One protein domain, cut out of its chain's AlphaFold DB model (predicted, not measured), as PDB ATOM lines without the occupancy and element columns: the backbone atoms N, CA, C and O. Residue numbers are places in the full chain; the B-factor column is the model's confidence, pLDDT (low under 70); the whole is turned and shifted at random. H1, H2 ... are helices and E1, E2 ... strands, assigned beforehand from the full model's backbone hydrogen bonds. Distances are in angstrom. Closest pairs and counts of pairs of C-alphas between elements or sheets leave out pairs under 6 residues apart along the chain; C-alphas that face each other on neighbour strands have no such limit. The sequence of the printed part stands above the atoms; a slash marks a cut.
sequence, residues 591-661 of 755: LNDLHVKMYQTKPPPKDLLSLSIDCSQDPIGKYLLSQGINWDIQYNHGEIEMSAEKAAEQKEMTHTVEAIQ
ATOM      1  N   LEU A 591     -29.829  25.735  -5.063       81.06
ATOM      2  CA  LEU A 591     -30.136  24.355  -5.453       81.06
ATOM      3  C   LEU A 591     -31.644  24.054  -5.465       81.06
ATOM      4  O   LEU A 591     -32.088  23.210  -6.235       81.06
ATOM      5  N   ASN A 592     -32.449  24.770  -4.676       75.25
ATOM      6  CA  ASN A 592     -33.909  24.647  -4.746       75.25
ATOM      7  C   ASN A 592     -34.487  25.145  -6.077       75.25
ATOM      8  O   ASN A 592     -35.460  24.576  -6.571       75.25
ATOM      9  N   ASP A 593     -33.875  26.168  -6.680       68.56
ATOM     10  CA  ASP A 593     -34.328  26.716  -7.961       68.56
ATOM     11  C   ASP A 593     -34.147  25.705  -9.094       68.56
ATOM     12  O   ASP A 593     -34.904  25.741 -10.063       68.56
ATOM     13  N   LEU A 594     -33.182  24.788  -8.951       72.25
ATOM     14  CA  LEU A 594     -32.938  23.684  -9.876       72.25
ATOM     15  C   LEU A 594     -34.197  22.819 -10.019       72.25
ATOM     16  O   LEU A 594     -34.714  22.655 -11.117       72.25
ATOM     17  N   HIS A 595     -34.750  22.356  -8.894       67.94
ATOM     18  CA  HIS A 595     -35.965  21.538  -8.881       67.94
ATOM     19  C   HIS A 595     -37.196  22.339  -9.330       67.94
ATOM     20  O   HIS A 595     -37.949  21.909 -10.203       67.94
ATOM     21  N   VAL A 596     -37.373  23.551  -8.788       65.00
ATOM     22  CA  VAL A 596     -38.548  24.402  -9.053       65.00
ATOM     23  C   VAL A 596     -38.650  24.804 -10.526       65.00
ATOM     24  O   VAL A 596     -39.736  24.748 -11.103       65.00
ATOM     25  N   LYS A 597     -37.540  25.189 -11.164       62.34
ATOM     26  CA  LYS A 597     -37.545  25.623 -12.570       62.34
ATOM     27  C   LYS A 597     -37.630  24.451 -13.554       62.34
ATOM     28  O   LYS A 597     -38.049  24.662 -14.691       62.34
ATOM     29  N   MET A 598     -37.323  23.222 -13.132       64.19
ATOM     30  CA  MET A 598     -37.425  22.023 -13.974       64.19
ATOM     31  C   MET A 598     -38.808  21.343 -13.974       64.19
ATOM     32  O   MET A 598     -39.052  20.484 -14.827       64.19
ATOM     33  N   TYR A 599     -39.750  21.756 -13.114       53.59
ATOM     34  CA  TYR A 599     -41.144  21.256 -13.098       53.59
ATOM     35  C   TYR A 599     -41.909  21.428 -14.424       53.59
ATOM     36  O   TYR A 599     -42.987  20.864 -14.599       53.59
ATOM     37  N   GLN A 600     -41.369  22.203 -15.367       53.28
ATOM     38  CA  GLN A 600     -41.918  22.363 -16.715       53.28
ATOM     39  C   GLN A 600     -41.692  21.127 -17.606       53.28
ATOM     40  O   GLN A 600     -42.353  20.986 -18.636       53.28
ATOM     41  N   THR A 601     -40.792  20.218 -17.222       54.38
ATOM     42  CA  THR A 601     -40.548  18.962 -17.942       54.38
ATOM     43  C   THR A 601     -41.557  17.891 -17.515       54.38
ATOM     44  O   THR A 601     -41.922  17.796 -16.345       54.38
ATOM     45  N   LYS A 602     -42.062  17.096 -18.468       56.25
ATOM     46  CA  LYS A 602     -43.029  16.018 -18.200       56.25
ATOM     47  C   LYS A 602     -42.393  14.642 -18.483       56.25
ATOM     48  O   LYS A 602     -41.912  14.428 -19.601       56.25
ATOM     49  N   PRO A 603     -42.385  13.700 -17.516       62.75
ATOM     50  CA  PRO A 603     -42.674  13.896 -16.086       62.75
ATOM     51  C   PRO A 603     -41.612  14.785 -15.407       62.75
ATOM     52  O   PRO A 603     -40.487  14.851 -15.915       62.75
ATOM     53  N   PRO A 604     -41.951  15.460 -14.292       63.62
ATOM     54  CA  PRO A 604     -40.996  16.290 -13.569       63.62
ATOM     55  C   PRO A 604     -39.836  15.429 -13.043       63.62
ATOM     56  O   PRO A 604     -40.055  14.270 -12.674       63.62
ATOM     57  N   PRO A 605     -38.604  15.962 -13.016       72.06
ATOM     58  CA  PRO A 605     -37.468  15.263 -12.435       72.06
ATOM     59  C   PRO A 605     -37.688  15.058 -10.934       72.06
ATOM     60  O   PRO A 605     -38.423  15.808 -10.290       72.06
ATOM     61  N   LYS A 606     -37.029  14.043 -10.375       78.50
ATOM     62  CA  LYS A 606     -36.935  13.889  -8.922       78.50
ATOM     63  C   LYS A 606     -36.029  14.984  -8.362       78.50
ATOM     64  O   LYS A 606     -35.068  15.384  -9.012       78.50
ATOM     65  N   ASP A 607     -36.318  15.465  -7.159       84.50
ATOM     66  CA  ASP A 607     -35.417  16.398  -6.492       84.50
ATOM     67  C   ASP A 607     -34.094  15.702  -6.117       84.50
ATOM     68  O   ASP A 607     -34.043  14.482  -5.935       84.50
ATOM     69  N   LEU A 608     -33.011  16.477  -6.002       88.25
ATOM     70  CA  LEU A 608     -31.670  15.934  -5.752       88.25
ATOM     71  C   LEU A 608     -31.564  15.169  -4.421       88.25
ATOM     72  O   LEU A 608     -30.771  14.233  -4.328       88.25
ATOM     73  N   LEU A 609     -32.348  15.544  -3.401       87.56
ATOM     74  CA  LEU A 609     -32.333  14.865  -2.104       87.56
ATOM     75  C   LEU A 609     -32.996  13.489  -2.216       87.56
ATOM     76  O   LEU A 609     -32.382  12.498  -1.831       87.56
ATOM     77  N   SER A 610     -34.177  13.402  -2.824       87.56
ATOM     78  CA  SER A 610     -34.828  12.132  -3.155       87.56
ATOM     79  C   SER A 610     -33.931  11.245  -4.011       87.56
ATOM     80  O   SER A 610     -33.839  10.050  -3.748       87.56
ATOM     81  N   LEU A 611     -33.217  11.821  -4.984       88.69
ATOM     82  CA  LEU A 611     -32.264  11.083  -5.813       88.69
ATOM     83  C   LEU A 611     -31.124  10.477  -4.975       88.69
ATOM     84  O   LEU A 611     -30.778   9.311  -5.140       88.69
ATOM     85  N   SER A 612     -30.571  11.253  -4.035       91.94
ATOM     86  CA  SER A 612     -29.541  10.756  -3.113       91.94
ATOM     87  C   SER A 612     -30.063   9.646  -2.192       91.94
ATOM     88  O   SER A 612     -29.319   8.711  -1.904       91.94
ATOM     89  N   ILE A 613     -31.340   9.707  -1.790       89.44
ATOM     90  CA  ILE A 613     -32.001   8.681  -0.970       89.44
ATOM     91  C   ILE A 613     -32.251   7.403  -1.776       89.44
ATOM     92  O   ILE A 613     -31.969   6.304  -1.295       89.44
ATOM     93  N   ASP A 614     -32.727   7.524  -3.020       88.81
ATOM     94  CA  ASP A 614     -32.906   6.389  -3.933       88.81
ATOM     95  C   ASP A 614     -31.589   5.602  -4.082       88.81
ATOM     96  O   ASP A 614     -31.585   4.373  -3.945       88.81
ATOM     97  N   CYS A 615     -30.478   6.326  -4.280       90.31
ATOM     98  CA  CYS A 615     -29.124   5.793  -4.454       90.31
ATOM     99  C   CYS A 615     -28.378   5.471  -3.141       90.31
ATOM    100  O   CYS A 615     -27.214   5.069  -3.210       90.31
ATOM    101  N   SER A 616     -28.999   5.650  -1.968       92.19
ATOM    102  CA  SER A 616     -28.393   5.422  -0.641       92.19
ATOM    103  C   SER A 616     -27.084   6.199  -0.381       92.19
ATOM    104  O   SER A 616     -26.165   5.689   0.258       92.19
ATOM    105  N   GLN A 617     -26.963   7.433  -0.876       93.06
ATOM    106  CA  GLN A 617     -25.731   8.232  -0.799       93.06
ATOM    107  C   GLN A 617     -25.719   9.179   0.413       93.06
ATOM    108  O   GLN A 617     -25.947  10.383   0.275       93.06
ATOM    109  N   ASP A 618     -25.460   8.654   1.617       89.69
ATOM    110  CA  ASP A 618     -25.595   9.411   2.880       89.69
ATOM    111  C   ASP A 618     -24.700  10.673   2.984       89.69
ATOM    112  O   ASP A 618     -25.213  11.750   3.307       89.69
ATOM    113  N   PRO A 619     -23.394  10.635   2.636       92.88
ATOM    114  CA  PRO A 619     -22.554  11.836   2.674       92.88
ATOM    115  C   PRO A 619     -23.053  12.937   1.729       92.88
ATOM    116  O   PRO A 619     -23.005  14.124   2.062       92.88
ATOM    117  N   ILE A 620     -23.575  12.538   0.566       92.88
ATOM    118  CA  ILE A 620     -24.112  13.458  -0.435       92.88
ATOM    119  C   ILE A 620     -25.431  14.061   0.056       92.88
ATOM    120  O   ILE A 620     -25.593  15.277  -0.014       92.88
ATOM    121  N   GLY A 621     -26.337  13.257   0.624       89.75
ATOM    122  CA  GLY A 621     -27.589  13.738   1.218       89.75
ATOM    123  C   GLY A 621     -27.351  14.801   2.298       89.75
ATOM    124  O   GLY A 621     -27.929  15.893   2.245       89.75
ATOM    125  N   LYS A 622     -26.407  14.549   3.216       92.44
ATOM    126  CA  LYS A 622     -25.962  15.527   4.227       92.44
ATOM    127  C   LYS A 622     -25.416  16.812   3.594       92.44
ATOM    128  O   LYS A 622     -25.773  17.913   4.027       92.44
ATOM    129  N   TYR A 623     -24.553  16.692   2.583       93.19
ATOM    130  CA  TYR A 623     -23.969  17.846   1.901       93.19
ATOM    131  C   TYR A 623     -25.038  18.696   1.203       93.19
ATOM    132  O   TYR A 623     -25.097  19.908   1.419       93.19
ATOM    133  N   LEU A 624     -25.932  18.072   0.435       90.00
ATOM    134  CA  LEU A 624     -27.040  18.735  -0.258       90.00
ATOM    135  C   LEU A 624     -27.929  19.518   0.715       90.00
ATOM    136  O   LEU A 624     -28.256  20.685   0.470       90.00
ATOM    137  N   LEU A 625     -28.246  18.916   1.867       88.69
ATOM    138  CA  LEU A 625     -28.941  19.605   2.947       88.69
ATOM    139  C   LEU A 625     -28.126  20.803   3.427       88.69
ATOM    140  O   LEU A 625     -28.675  21.895   3.468       88.69
ATOM    141  N   SER A 626     -26.826  20.670   3.707       88.75
ATOM    142  CA  SER A 626     -25.982  21.806   4.125       88.75
ATOM    143  C   SER A 626     -26.024  22.989   3.143       88.75
ATOM    144  O   SER A 626     -26.079  24.140   3.578       88.75
ATOM    145  N   GLN A 627     -26.127  22.711   1.839       88.25
ATOM    146  CA  GLN A 627     -26.185  23.705   0.764       88.25
ATOM    147  C   GLN A 627     -27.546  24.398   0.602       88.25
ATOM    148  O   GLN A 627     -27.698  25.260  -0.264       88.25
ATOM    149  N   GLY A 628     -28.536  24.075   1.441       83.75
ATOM    150  CA  GLY A 628     -29.812  24.794   1.457       83.75
ATOM    151  C   GLY A 628     -30.961  24.097   0.736       83.75
ATOM    152  O   GLY A 628     -32.023  24.710   0.636       83.75
ATOM    153  N   ILE A 629     -30.800  22.839   0.305       86.69
ATOM    154  CA  ILE A 629     -31.907  22.081  -0.295       86.69
ATOM    155  C   ILE A 629     -33.082  21.957   0.684       86.69
ATOM    156  O   ILE A 629     -32.896  21.837   1.904       86.69
ATOM    157  N   ASN A 630     -34.294  22.055   0.140       83.25
ATOM    158  CA  ASN A 630     -35.529  21.895   0.882       83.25
ATOM    159  C   ASN A 630     -35.597  20.478   1.462       83.25
ATOM    160  O   ASN A 630     -35.520  19.492   0.738       83.25
ATOM    161  N   TRP A 631     -35.739  20.407   2.780       82.38
ATOM    162  CA  TRP A 631     -35.850  19.160   3.529       82.38
ATOM    163  C   TRP A 631     -37.309  18.696   3.661       82.38
ATOM    164  O   TRP A 631     -37.554  17.521   3.920       82.38
ATOM    165  N   ASP A 632     -38.274  19.609   3.492       81.00
ATOM    166  CA  ASP A 632     -39.710  19.334   3.586       81.00
ATOM    167  C   ASP A 632     -40.253  18.960   2.203       81.00
ATOM    168  O   ASP A 632     -40.857  19.771   1.494       81.00
ATOM    169  N   ILE A 633     -39.932  17.737   1.785       78.12
ATOM    170  CA  ILE A 633     -40.353  17.146   0.515       78.12
ATOM    171  C   ILE A 633     -41.110  15.837   0.771       78.12
ATOM    172  O   ILE A 633     -40.772  15.061   1.673       78.12
ATOM    173  N   GLN A 634     -42.145  15.599  -0.035       74.38
ATOM    174  CA  GLN A 634     -42.815  14.304  -0.092       74.38
ATOM    175  C   GLN A 634     -42.031  13.393  -1.034       74.38
ATOM    176  O   GLN A 634     -41.841  13.709  -2.208       74.38
ATOM    177  N   TYR A 635     -41.543  12.287  -0.485       69.62
ATOM    178  CA  TYR A 635     -40.817  11.265  -1.211       69.62
ATOM    179  C   TYR A 635     -41.811  10.237  -1.752       69.62
ATOM    180  O   TYR A 635     -42.510   9.567  -0.985       69.62
ATOM    181  N   ASN A 636     -41.855  10.120  -3.080       65.81
ATOM    182  CA  ASN A 636     -42.762   9.222  -3.785       65.81
ATOM    183  C   ASN A 636     -41.967   8.048  -4.370       65.81
ATOM    184  O   ASN A 636     -41.181   8.221  -5.308       65.81
ATOM    185  N   HIS A 637     -42.194   6.846  -3.836       55.09
ATOM    186  CA  HIS A 637     -41.592   5.602  -4.323       55.09
ATOM    187  C   HIS A 637     -42.702   4.602  -4.672       55.09
ATOM    188  O   HIS A 637     -43.192   3.864  -3.820       55.09
ATOM    189  N   GLY A 638     -43.149   4.616  -5.930       60.88
ATOM    190  CA  GLY A 638     -44.315   3.836  -6.361       60.88
ATOM    191  C   GLY A 638     -45.629   4.423  -5.827       60.88
ATOM    192  O   GLY A 638     -45.889   5.605  -6.029       60.88
ATOM    193  N   GLU A 639     -46.451   3.605  -5.161       48.38
ATOM    194  CA  GLU A 639     -47.760   3.999  -4.592       48.38
ATOM    195  C   GLU A 639     -47.680   4.565  -3.159       48.38
ATOM    196  O   GLU A 639     -48.703   4.934  -2.582       48.38
ATOM    197  N   ILE A 640     -46.485   4.632  -2.560       58.56
ATOM    198  CA  ILE A 640     -46.298   5.038  -1.161       58.56
ATOM    199  C   ILE A 640     -45.702   6.450  -1.107       58.56
ATOM    200  O   ILE A 640     -44.569   6.672  -1.537       58.56
ATOM    201  N   GLU A 641     -46.460   7.391  -0.536       72.50
ATOM    202  CA  GLU A 641     -45.976   8.730  -0.184       72.50
ATOM    203  C   GLU A 641     -45.486   8.741   1.272       72.50
ATOM    204  O   GLU A 641     -46.236   8.430   2.203       72.50
ATOM    205  N   MET A 642     -44.226   9.115   1.493       82.56
ATOM    206  CA  MET A 642     -43.659   9.288   2.836       82.56
ATOM    207  C   MET A 642     -42.766  10.530   2.916       82.56
ATOM    208  O   MET A 642     -42.444  11.145   1.906       82.56
ATOM    209  N   SER A 643     -42.380  10.951   4.123       84.44
ATOM    210  CA  SER A 643     -41.431  12.059   4.276       84.44
ATOM    211  C   SER A 643     -40.011  11.616   3.915       84.44
ATOM    212  O   SER A 643     -39.641  10.471   4.182       84.44
ATOM    213  N   ALA A 644     -39.189  12.533   3.390       82.88
ATOM    214  CA  ALA A 644     -37.770  12.264   3.130       82.88
ATOM    215  C   ALA A 644     -37.013  11.747   4.368       82.88
ATOM    216  O   ALA A 644     -36.152  10.887   4.234       82.88
ATOM    217  N   GLU A 645     -37.376  12.210   5.571       85.00
ATOM    218  CA  GLU A 645     -36.845  11.705   6.848       85.00
ATOM    219  C   GLU A 645     -37.062  10.188   6.993       85.00
ATOM    220  O   GLU A 645     -36.106   9.445   7.175       85.00
ATOM    221  N   LYS A 646     -38.304   9.716   6.811       85.38
ATOM    222  CA  LYS A 646     -38.648   8.289   6.922       85.38
ATOM    223  C   LYS A 646     -38.017   7.452   5.812       85.38
ATOM    224  O   LYS A 646     -37.624   6.316   6.049       85.38
ATOM    225  N   ALA A 647     -37.924   8.003   4.603       85.31
ATOM    226  CA  ALA A 647     -37.275   7.328   3.484       85.31
ATOM    227  C   ALA A 647     -35.765   7.156   3.729       85.31
ATOM    228  O   ALA A 647     -35.220   6.082   3.483       85.31
ATOM    229  N   ALA A 648     -35.104   8.184   4.269       87.12
ATOM    230  CA  ALA A 648     -33.698   8.128   4.659       87.12
ATOM    231  C   ALA A 648     -33.459   7.151   5.828       87.12
ATOM    232  O   ALA A 648     -32.477   6.412   5.803       87.12
ATOM    233  N   GLU A 649     -34.376   7.076   6.804       88.44
ATOM    234  CA  GLU A 649     -34.339   6.078   7.888       88.44
ATOM    235  C   GLU A 649     -34.413   4.641   7.348       88.44
ATOM    236  O   GLU A 649     -33.605   3.799   7.734       88.44
ATOM    237  N   GLN A 650     -35.330   4.360   6.413       88.94
ATOM    238  CA  GLN A 650     -35.458   3.035   5.782       88.94
ATOM    239  C   GLN A 650     -34.219   2.619   4.980       88.94
ATOM    240  O   GLN A 650     -33.983   1.429   4.781       88.94
ATOM    241  N   LYS A 651     -33.451   3.598   4.497       88.94
ATOM    242  CA  LYS A 651     -32.221   3.419   3.717       88.94
ATOM    243  C   LYS A 651     -30.952   3.476   4.577       88.94
ATOM    244  O   LYS A 651     -29.862   3.479   4.015       88.94
ATOM    245  N   GLU A 652     -31.092   3.537   5.906       90.50
ATOM    246  CA  GLU A 652     -29.993   3.594   6.885       90.50
ATOM    247  C   GLU A 652     -29.059   4.818   6.724       90.50
ATOM    248  O   GLU A 652     -27.892   4.799   7.110       90.50
ATOM    249  N   MET A 653     -29.574   5.933   6.191       90.25
ATOM    250  CA  MET A 653     -28.810   7.166   5.935       90.25
ATOM    251  C   MET A 653     -28.745   8.070   7.176       90.25
ATOM    252  O   MET A 653     -29.400   9.115   7.255       90.25
ATOM    253  N   THR A 654     -27.972   7.642   8.175       90.38
ATOM    254  CA  THR A 654     -27.916   8.275   9.507       90.38
ATOM    255  C   THR A 654     -27.594   9.772   9.478       90.38
ATOM    256  O   THR A 654     -28.289  10.561  10.121       90.38
ATOM    257  N   HIS A 655     -26.603  10.204   8.695       90.12
ATOM    258  CA  HIS A 655     -26.182  11.604   8.684       90.12
ATOM    259  C   HIS A 655     -27.197  12.523   8.002       90.12
ATOM    260  O   HIS A 655     -27.350  13.690   8.379       90.12
ATOM    261  N   THR A 656     -27.889  12.009   6.991       89.19
ATOM    262  CA  THR A 656     -28.964  12.717   6.294       89.19
ATOM    263  C   THR A 656     -30.168  12.900   7.217       89.19
ATOM    264  O   THR A 656     -30.704  14.008   7.297       89.19
ATOM    265  N   VAL A 657     -30.552  11.867   7.978       89.56
ATOM    266  CA  VAL A 657     -31.638  11.946   8.973       89.56
ATOM    267  C   VAL A 657     -31.331  12.998  10.042       89.56
ATOM    268  O   VAL A 657     -32.149  13.892  10.278       89.56
ATOM    269  N   GLU A 658     -30.128  12.967  10.624       89.19
ATOM    270  CA  GLU A 658     -29.680  13.961  11.611       89.19
ATOM    271  C   GLU A 658     -29.756  15.394  11.057       89.19
ATOM    272  O   GLU A 658     -30.241  16.316  11.723       89.19
ATOM    273  N   ALA A 659     -29.318  15.593   9.810       88.69
ATOM    274  CA  ALA A 659     -29.351  16.895   9.152       88.69
ATOM    275  C   ALA A 659     -30.787  17.401   8.906       88.69
ATOM    276  O   ALA A 659     -31.051  18.599   9.078       88.69
ATOM    277  N   ILE A 660     -31.728  16.516   8.547       88.81
ATOM    278  CA  ILE A 660     -33.153  16.858   8.397       88.81
ATOM    279  C   ILE A 660     -33.746  17.269   9.749       88.81
ATOM    280  O   ILE A 660     -34.366  18.331   9.854       88.81
ATOM    281  N   GLN A 661     -33.513  16.480  10.802       88.00
ATOM    282  CA  GLN A 661     -34.026  16.756  12.148       88.00
ATOM    283  C   GLN A 661     -33.508  18.085  12.702       88.00
ATOM    284  O   GLN A 661     -34.287  18.895  13.215       88.00
TER     285      GLN A 661
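This is residues 591 to 661 of the 755 residues of an uncharacterized protein of Mytilus galloprovincialis (UniProt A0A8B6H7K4). What shape do these atoms make? Two helical hairpins, H2 with H3 and H4 with H5, pack side by side as a small bundle of four short helices, with the strand hairpin E1 E2 beside H2 and H4, and H1 set off from the bundle. What is it made of? The printed part has 71 residues, mostly helix by class, with five named helices and an antiparallel sheet, E1 - E2, in the chain order H1 H2 H3 E1 E2 H4 H5. It is compact, with a radius of gyration of the C-alphas of 11.5 A and spans of 33 by 29 by 18 A.

Where are the first three helices? H1, residues 591 to 598, measures 11.5 A from C-alpha 591 at (-30.136, 24.355, -5.453). H2, residues 608 to 614, measures 9.8 A, and H3, residues 618 to 626, 12.5 A. What follows? E1, residues 634 to 637, measures 9.8 A, E2, residues 640 to 643, 10.1 A, and H4, residues 644 to 650, 9.9 A. H5, residues 654 to 661, measures 10.8 A and ends with C-alpha 661 at (-34.026, 16.756, 12.148).

How does H1 stand to H2? They are close but not clearly touching, the closest C-alphas, His 595 and Leu 608, being 7.7 A apart. Which helices touch? At shallow tilts, H2 touches H3 (22 degrees, opposite ways; closest C-alphas Ser 612 and Gly 621, 5.6 A) and H3 touches H5 at 25 degrees, the same way, with C-alphas 622 and 656 closest at 4.6 A. What do backbone N and O show? N 635 and O 642 of E1 and E2 are 2.8 A apart, within hydrogen-bond range; so is every O i to N i+4 pair in H2, H3, H4 and H5, and 3 of 4 in H1.

How far does it reach? The two C-alphas farthest apart, Gln 600 and Thr 654, are 32.9 A apart; the printed part has no cut and no long link. Where is confidence low? pLDDT is under 70 at residue 593, residues 595 to 604 and residues 635 to 640.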